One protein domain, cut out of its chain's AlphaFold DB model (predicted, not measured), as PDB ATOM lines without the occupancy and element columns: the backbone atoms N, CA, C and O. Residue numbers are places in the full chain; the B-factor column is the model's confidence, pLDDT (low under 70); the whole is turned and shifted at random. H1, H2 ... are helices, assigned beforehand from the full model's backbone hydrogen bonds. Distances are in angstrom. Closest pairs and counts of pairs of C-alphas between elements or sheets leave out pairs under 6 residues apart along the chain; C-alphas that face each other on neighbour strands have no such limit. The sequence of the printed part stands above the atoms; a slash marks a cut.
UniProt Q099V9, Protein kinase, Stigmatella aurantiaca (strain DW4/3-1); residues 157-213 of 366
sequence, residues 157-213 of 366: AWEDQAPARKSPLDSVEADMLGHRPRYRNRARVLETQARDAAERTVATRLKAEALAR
ATOM      1  N   ALA A 157     179.924 106.590  62.101       86.94
ATOM      2  CA  ALA A 157     178.482 106.751  61.986       86.94
ATOM      3  C   ALA A 157     178.132 107.845  60.968       86.94
ATOM      4  O   ALA A 157     178.898 108.782  60.740       86.94
ATOM      5  N   TRP A 158     176.953 107.743  60.359       86.69
ATOM      6  CA  TRP A 158     176.456 108.790  59.474       86.69
ATOM      7  C   TRP A 158     175.913 109.954  60.299       86.69
ATOM      8  O   TRP A 158     175.184 109.759  61.275       86.69
ATOM      9  N   GLU A 159     176.287 111.173  59.922       78.12
ATOM     10  CA  GLU A 159     175.710 112.396  60.476       78.12
ATOM     11  C   GLU A 159     174.323 112.629  59.858       78.12
ATOM     12  O   GLU A 159     174.133 113.502  59.018       78.12
ATOM     13  N   ASP A 160     173.357 111.802  60.257       68.12
ATOM     14  CA  ASP A 160     171.953 111.920  59.843       68.12
ATOM     15  C   ASP A 160     171.136 112.777  60.844       68.12
ATOM     16  O   ASP A 160     169.930 112.965  60.684       68.12
ATOM     17  N   GLN A 161     171.768 113.283  61.918       55.62
ATOM     18  CA  GLN A 161     171.088 114.037  62.978       55.62
ATOM     19  C   GLN A 161     170.956 115.530  62.652       55.62
ATOM     20  O   GLN A 161     171.921 116.190  62.273       55.62
ATOM     21  N   ALA A 162     169.761 116.080  62.889       54.28
ATOM     22  CA  ALA A 162     169.501 117.512  62.790       54.28
ATOM     23  C   ALA A 162     170.376 118.324  63.782       54.28
ATOM     24  O   ALA A 162     170.613 117.859  64.903       54.28
ATOM     25  N   PRO A 163     170.791 119.561  63.435       55.84
ATOM     26  CA  PRO A 163     171.699 120.387  64.246       55.84
ATOM     27  C   PRO A 163     171.245 120.651  65.694       55.84
ATOM     28  O   PRO A 163     172.065 120.982  66.541       55.84
ATOM     29  N   ALA A 164     169.953 120.492  65.991       49.66
ATOM     30  CA  ALA A 164     169.332 120.872  67.260       49.66
ATOM     31  C   ALA A 164     169.674 119.972  68.468       49.66
ATOM     32  O   ALA A 164     169.265 120.284  69.583       49.66
ATOM     33  N   ARG A 165     170.402 118.860  68.284       53.69
ATOM     34  CA  ARG A 165     170.841 117.964  69.381       53.69
ATOM     35  C   ARG A 165     172.312 118.121  69.779       53.69
ATOM     36  O   ARG A 165     172.813 117.318  70.565       53.69
ATOM     37  N   LYS A 166     173.020 119.110  69.234       58.34
ATOM     38  CA  LYS A 166     174.453 119.287  69.484       58.34
ATOM     39  C   LYS A 166     174.696 119.898  70.866       58.34
ATOM     40  O   LYS A 166     174.071 120.893  71.224       58.34
ATOM     41  N   SER A 167     175.628 119.321  71.627       63.44
ATOM     42  CA  SER A 167     176.191 120.021  72.781       63.44
ATOM     43  C   SER A 167     177.023 121.218  72.275       63.44
ATOM     44  O   SER A 167     177.535 121.179  71.146       63.44
ATOM     45  N   PRO A 168     177.186 122.296  73.061       60.88
ATOM     46  CA  PRO A 168     178.065 123.404  72.684       60.88
ATOM     47  C   PRO A 168     179.515 122.958  72.437       60.88
ATOM     48  O   PRO A 168     180.154 123.453  71.515       60.88
ATOM     49  N   LEU A 169     180.005 121.979  73.209       62.53
ATOM     50  CA  LEU A 169     181.340 121.388  73.059       62.53
ATOM     51  C   LEU A 169     181.488 120.649  71.724       62.53
ATOM     52  O   LEU A 169     182.400 120.944  70.954       62.53
ATOM     53  N   ASP A 170     180.538 119.764  71.415       63.62
ATOM     54  CA  ASP A 170     180.500 119.008  70.158       63.62
ATOM     55  C   ASP A 170     180.425 119.946  68.948       63.62
ATOM     56  O   ASP A 170     180.953 119.629  67.886       63.62
ATOM     57  N   SER A 171     179.750 121.092  69.095       64.88
ATOM     58  CA  SER A 171     179.601 122.080  68.023       64.88
ATOM     59  C   SER A 171     180.922 122.786  67.727       64.88
ATOM     60  O   SER A 171     181.325 122.841  66.573       64.88
ATOM     61  N   VAL A 172     181.629 123.265  68.759       65.75
ATOM     62  CA  VAL A 172     182.912 123.963  68.576       65.75
ATOM     63  C   VAL A 172     183.986 123.018  68.036       65.75
ATOM     64  O   VAL A 172     184.738 123.391  67.137       65.75
ATOM     65  N   GLU A 173     184.056 121.787  68.544       64.69
ATOM     66  CA  GLU A 173     185.018 120.798  68.053       64.69
ATOM     67  C   GLU A 173     184.715 120.381  66.606       64.69
ATOM     68  O   GLU A 173     185.628 120.321  65.779       64.69
ATOM     69  N   ALA A 174     183.437 120.179  66.265       67.50
ATOM     70  CA  ALA A 174     183.032 119.895  64.891       67.50
ATOM     71  C   ALA A 174     183.328 121.060  63.935       67.50
ATOM     72  O   ALA A 174     183.761 120.817  62.808       67.50
ATOM     73  N   ASP A 175     183.143 122.307  64.376       67.88
ATOM     74  CA  ASP A 175     183.449 123.496  63.577       67.88
ATOM     75  C   ASP A 175     184.957 123.629  63.315       67.88
ATOM     76  O   ASP A 175     185.365 123.946  62.198       67.88
ATOM     77  N   MET A 176     185.805 123.337  64.309       67.19
ATOM     78  CA  MET A 176     187.264 123.372  64.140       67.19
ATOM     79  C   MET A 176     187.789 122.248  63.241       67.19
ATOM     80  O   MET A 176     188.701 122.471  62.443       67.19
ATOM     81  N   LEU A 177     187.243 121.037  63.374       66.12
ATOM     82  CA  LEU A 177     187.662 119.878  62.579       66.12
ATOM     83  C   LEU A 177     187.018 119.853  61.184       66.12
ATOM     84  O   LEU A 177     187.511 119.164  60.291       66.12
ATOM     85  N   GLY A 178     185.929 120.598  60.980       68.12
ATOM     86  CA  GLY A 178     185.092 120.533  59.780       68.12
ATOM     87  C   GLY A 178     184.219 119.270  59.701       68.12
ATOM     88  O   GLY A 178     183.558 119.041  58.683       68.12
ATOM     89  N   HIS A 179     184.228 118.442  60.748       71.88
ATOM     90  CA  HIS A 179     183.386 117.264  60.944       71.88
ATOM     91  C   HIS A 179     183.312 116.916  62.433       71.88
ATOM     92  O   HIS A 179     184.240 117.183  63.190       71.88
ATOM     93  N   ARG A 180     182.226 116.267  62.860       76.06
ATOM     94  CA  ARG A 180     182.098 115.783  64.238       76.06
ATOM     95  C   ARG A 180     182.939 114.512  64.446       76.06
ATOM     96  O   ARG A 180     182.843 113.608  63.606       76.06
ATOM     97  N   PRO A 181     183.691 114.388  65.559       76.25
ATOM     98  CA  PRO A 181     184.452 113.182  65.864       76.25
ATOM     99  C   PRO A 181     183.599 111.919  65.745       76.25
ATOM    100  O   PRO A 181     182.523 111.836  66.340       76.25
ATOM    101  N   ARG A 182     184.073 110.934  64.976       80.19
ATOM    102  CA  ARG A 182     183.410 109.635  64.722       80.19
ATOM    103  C   ARG A 182     182.119 109.678  63.894       80.19
ATOM    104  O   ARG A 182     181.464 108.643  63.729       80.19
ATOM    105  N   TYR A 183     181.778 110.828  63.319       83.56
ATOM    106  CA  TYR A 183     180.666 110.969  62.380       83.56
ATOM    107  C   TYR A 183     181.151 111.459  61.020       83.56
ATOM    108  O   TYR A 183     182.132 112.197  60.904       83.56
ATOM    109  N   ARG A 184     180.465 111.043  59.955       86.06
ATOM    110  CA  ARG A 184     180.743 111.494  58.590       86.06
ATOM    111  C   ARG A 184     179.463 111.950  57.912       86.06
ATOM    112  O   ARG A 184     178.437 111.274  57.976       86.06
ATOM    113  N   ASN A 185     179.544 113.079  57.216       85.56
ATOM    114  CA  ASN A 185     178.457 113.537  56.365       85.56
ATOM    115  C   ASN A 185     178.284 112.562  55.191       85.56
ATOM    116  O   ASN A 185     179.175 112.414  54.351       85.56
ATOM    117  N   ARG A 186     177.133 111.888  55.145       87.56
ATOM    118  CA  ARG A 186     176.876 110.816  54.181       87.56
ATOM    119  C   ARG A 186     176.908 111.307  52.736       87.56
ATOM    120  O   ARG A 186     177.522 110.653  51.898       87.56
ATOM    121  N   ALA A 187     176.296 112.458  52.451       88.12
ATOM    122  CA  ALA A 187     176.264 113.030  51.106       88.12
ATOM    123  C   ALA A 187     177.681 113.328  50.590       88.12
ATOM    124  O   ALA A 187     178.039 112.886  49.501       88.12
ATOM    125  N   ARG A 188     178.521 113.962  51.417       86.81
ATOM    126  CA  ARG A 188     179.918 114.284  51.075       86.81
ATOM    127  C   ARG A 188     180.771 113.038  50.828       86.81
ATOM    128  O   ARG A 188     181.608 113.029  49.924       86.81
ATOM    129  N   VAL A 189     180.580 111.983  51.625       88.75
ATOM    130  CA  VAL A 189     181.295 110.710  51.432       88.75
ATOM    131  C   VAL A 189     180.879 110.052  50.119       88.75
ATOM    132  O   VAL A 189     181.751 109.657  49.350       88.75
ATOM    133  N   LEU A 190     179.577 109.975  49.834       90.69
ATOM    134  CA  LEU A 190     179.070 109.389  48.589       90.69
ATOM    135  C   LEU A 190     179.522 110.178  47.353       90.69
ATOM    136  O   LEU A 190     179.938 109.576  46.367       90.69
ATOM    137  N   GLU A 191     179.503 111.510  47.417       92.62
ATOM    138  CA  GLU A 191     180.015 112.380  46.353       92.62
ATOM    139  C   GLU A 191     181.509 112.133  46.095       92.62
ATOM    140  O   GLU A 191     181.929 111.945  44.952       92.62
ATOM    141  N   THR A 192     182.307 112.053  47.163       90.62
ATOM    142  CA  THR A 192     183.744 111.756  47.061       90.62
ATOM    143  C   THR A 192     183.975 110.379  46.441       90.62
ATOM    144  O   THR A 192     184.762 110.250  45.508       90.62
ATOM    145  N   GLN A 193     183.243 109.356  46.887       90.62
ATOM    146  CA  GLN A 193     183.336 108.004  46.331       90.62
ATOM    147  C   GLN A 193     182.957 107.954  44.846       90.62
ATOM    148  O   GLN A 193     183.617 107.249  44.078       90.62
ATOM    149  N   ALA A 194     181.926 108.698  44.436       93.81
ATOM    150  CA  ALA A 194     181.504 108.791  43.042       93.81
ATOM    151  C   ALA A 194     182.580 109.452  42.168       93.81
ATOM    152  O   ALA A 194     182.904 108.931  41.099       93.81
ATOM    153  N   ARG A 195     183.191 110.546  42.644       93.06
ATOM    154  CA  ARG A 195     184.324 111.190  41.962       93.06
ATOM    155  C   ARG A 195     185.510 110.236  41.828       93.06
ATOM    156  O   ARG A 195     186.016 110.047  40.724       93.06
ATOM    157  N   ASP A 196     185.894 109.563  42.909       93.31
ATOM    158  CA  ASP A 196     187.003 108.606  42.894       93.31
ATOM    159  C   ASP A 196     186.709 107.415  41.962       93.31
ATOM    160  O   ASP A 196     187.601 106.879  41.304       93.31
ATOM    161  N   ALA A 197     185.453 106.964  41.880       92.56
ATOM    162  CA  ALA A 197     185.028 105.928  40.936       92.56
ATOM    163  C   ALA A 197     185.120 106.398  39.471       92.56
ATOM    164  O   ALA A 197     185.573 105.639  38.607       92.56
ATOM    165  N   ALA A 198     184.754 107.651  39.188       93.94
ATOM    166  CA  ALA A 198     184.905 108.243  37.861       93.94
ATOM    167  C   ALA A 198     186.385 108.340  37.453       93.94
ATOM    168  O   ALA A 198     186.755 107.882  36.370       93.94
ATOM    169  N   GLU A 199     187.254 108.831  38.340       93.75
ATOM    170  CA  GLU A 199     188.702 108.896  38.098       93.75
ATOM    171  C   GLU A 199     189.316 107.507  37.877       93.75
ATOM    172  O   GLU A 199     190.107 107.317  36.949       93.75
ATOM    173  N   ARG A 200     188.903 106.505  38.665       93.19
ATOM    174  CA  ARG A 200     189.287 105.096  38.459       93.19
ATOM    175  C   ARG A 200     188.907 104.589  37.075       93.19
ATOM    176  O   ARG A 200     189.711 103.927  36.414       93.19
ATOM    177  N   THR A 201     187.701 104.911  36.621       94.75
ATOM    178  CA  THR A 201     187.201 104.487  35.306       94.75
ATOM    179  C   THR A 201     188.036 105.103  34.184       94.75
ATOM    180  O   THR A 201     188.480 104.391  33.278       94.75
ATOM    181  N   VAL A 202     188.328 106.404  34.275       94.94
ATOM    182  CA  VAL A 202     189.182 107.105  33.303       94.94
ATOM    183  C   VAL A 202     190.598 106.527  33.297       94.94
ATOM    184  O   VAL A 202     191.119 106.190  32.234       94.94
ATOM    185  N   ALA A 203     191.216 106.348  34.466       93.12
ATOM    186  CA  ALA A 203     192.568 105.806  34.572       93.12
ATOM    187  C   ALA A 203     192.675 104.383  34.000       93.12
ATOM    188  O   ALA A 203     193.641 104.061  33.305       93.12
ATOM    189  N   THR A 204     191.661 103.548  34.235       94.38
ATOM    190  CA  THR A 204     191.592 102.184  33.689       94.38
ATOM    191  C   THR A 204     191.537 102.204  32.164       94.38
ATOM    192  O   THR A 204     192.286 101.473  31.513       94.38
ATOM    193  N   ARG A 205     190.716 103.089  31.582       95.06
ATOM    194  CA  ARG A 205     190.639 103.278  30.129       95.06
ATOM    195  C   ARG A 205     191.979 103.725  29.547       95.06
ATOM    196  O   ARG A 205     192.469 103.099  28.613       95.06
ATOM    197  N   LEU A 206     192.599 104.756  30.122       94.81
ATOM    198  CA  LEU A 206     193.893 105.266  29.650       94.81
ATOM    199  C   LEU A 206     194.992 104.200  29.728       94.81
ATOM    200  O   LEU A 206     195.796 104.071  28.804       94.81
ATOM    201  N   LYS A 207     195.005 103.389  30.794       93.88
ATOM    202  CA  LYS A 207     195.943 102.269  30.943       93.88
ATOM    203  C   LYS A 207     195.719 101.187  29.882       93.88
ATOM    204  O   LYS A 207     196.692 100.674  29.332       93.88
ATOM    205  N   ALA A 208     194.464 100.860  29.567       94.31
ATOM    206  CA  ALA A 208     194.128  99.908  28.508       94.31
ATOM    207  C   ALA A 208     194.539 100.422  27.118       94.31
ATOM    208  O   ALA A 208     195.137  99.679  26.342       94.31
ATOM    209  N   GLU A 209     194.296 101.702  26.824       95.62
ATOM    210  CA  GLU A 209     194.722 102.337  25.571       95.62
ATOM    211  C   GLU A 209     196.251 102.378  25.436       95.62
ATOM    212  O   GLU A 209     196.780 102.119  24.354       95.62
ATOM    213  N   ALA A 210     196.978 102.670  26.520       94.44
ATOM    214  CA  ALA A 210     198.439 102.648  26.531       94.44
ATOM    215  C   ALA A 210     198.995 101.232  26.286       94.44
ATOM    216  O   ALA A 210     199.932 101.071  25.507       94.44
ATOM    217  N   LEU A 211     198.383 100.206  26.891       95.00
ATOM    218  CA  LEU A 211     198.748  98.805  26.664       95.00
ATOM    219  C   LEU A 211     198.436  98.349  25.229       95.00
ATOM    220  O   LEU A 211     199.206  97.595  24.638       95.00
ATOM    221  N   ALA A 212     197.323  98.801  24.647       93.31
ATOM    222  CA  ALA A 212     196.998  98.525  23.249       93.31
ATOM    223  C   ALA A 212     198.016  99.178  22.299       93.31
ATOM    224  O   ALA A 212     198.492  98.526  21.372       93.31
ATOM    225  N   ARG A 213     198.410 100.432  22.570       92.44
ATOM    226  CA  ARG A 213     199.446 101.146  21.807       92.44
ATOM    227  C   ARG A 213     200.815 100.465  21.897       92.44
ATOM    228  O   ARG A 213     201.468 100.316  20.868       92.44
TER     229      ARG A 213
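This is residues 157 to 213 of the 366 residues of the protein "Protein kinase" of Stigmatella aurantiaca (strain DW4/3-1) (UniProt Q099V9). One long, straight helix, H2, sticks out with residues 190 to 213 from a small head, in which a loop and the short helix H1 form an open ring tied by a short parallel pairing of residues 157 to 158 with residues 183 to 184. The printed part has 57 residues with two named helices, H1 then H2, and no named strand; its class is all helix. It is extended, with a radius of gyration of the C-alphas of 18.5 A and spans of 60 by 19 by 12 A, the length made by H2.

From C-alpha 157 at (178.482, 106.751, 61.986) the printed part runs to H1, residues 168 to 177, 14.4 A long, which begins at C-alpha 168 at (178.065, 123.404, 72.684). H2, residues 186 to 213, measures 40.6 A and ends at C-alpha 213 at (199.446, 101.146, 21.807).

H1 and H2 are apart, with no C-alpha of the one within 8 A of the other. A short link of 8 residues joins them. In H1 and H2 every O i to N i+4 pair is within hydrogen-bond range.

The two C-alphas farthest apart, those of Pro 168 and Arg 213, are 59.5 A apart. Without residues 190 to 213, which stand free, the body spans 24 by 19 by 12 A. The printed part has no cut. Residues 160 to 178 have pLDDT under 70 in this model.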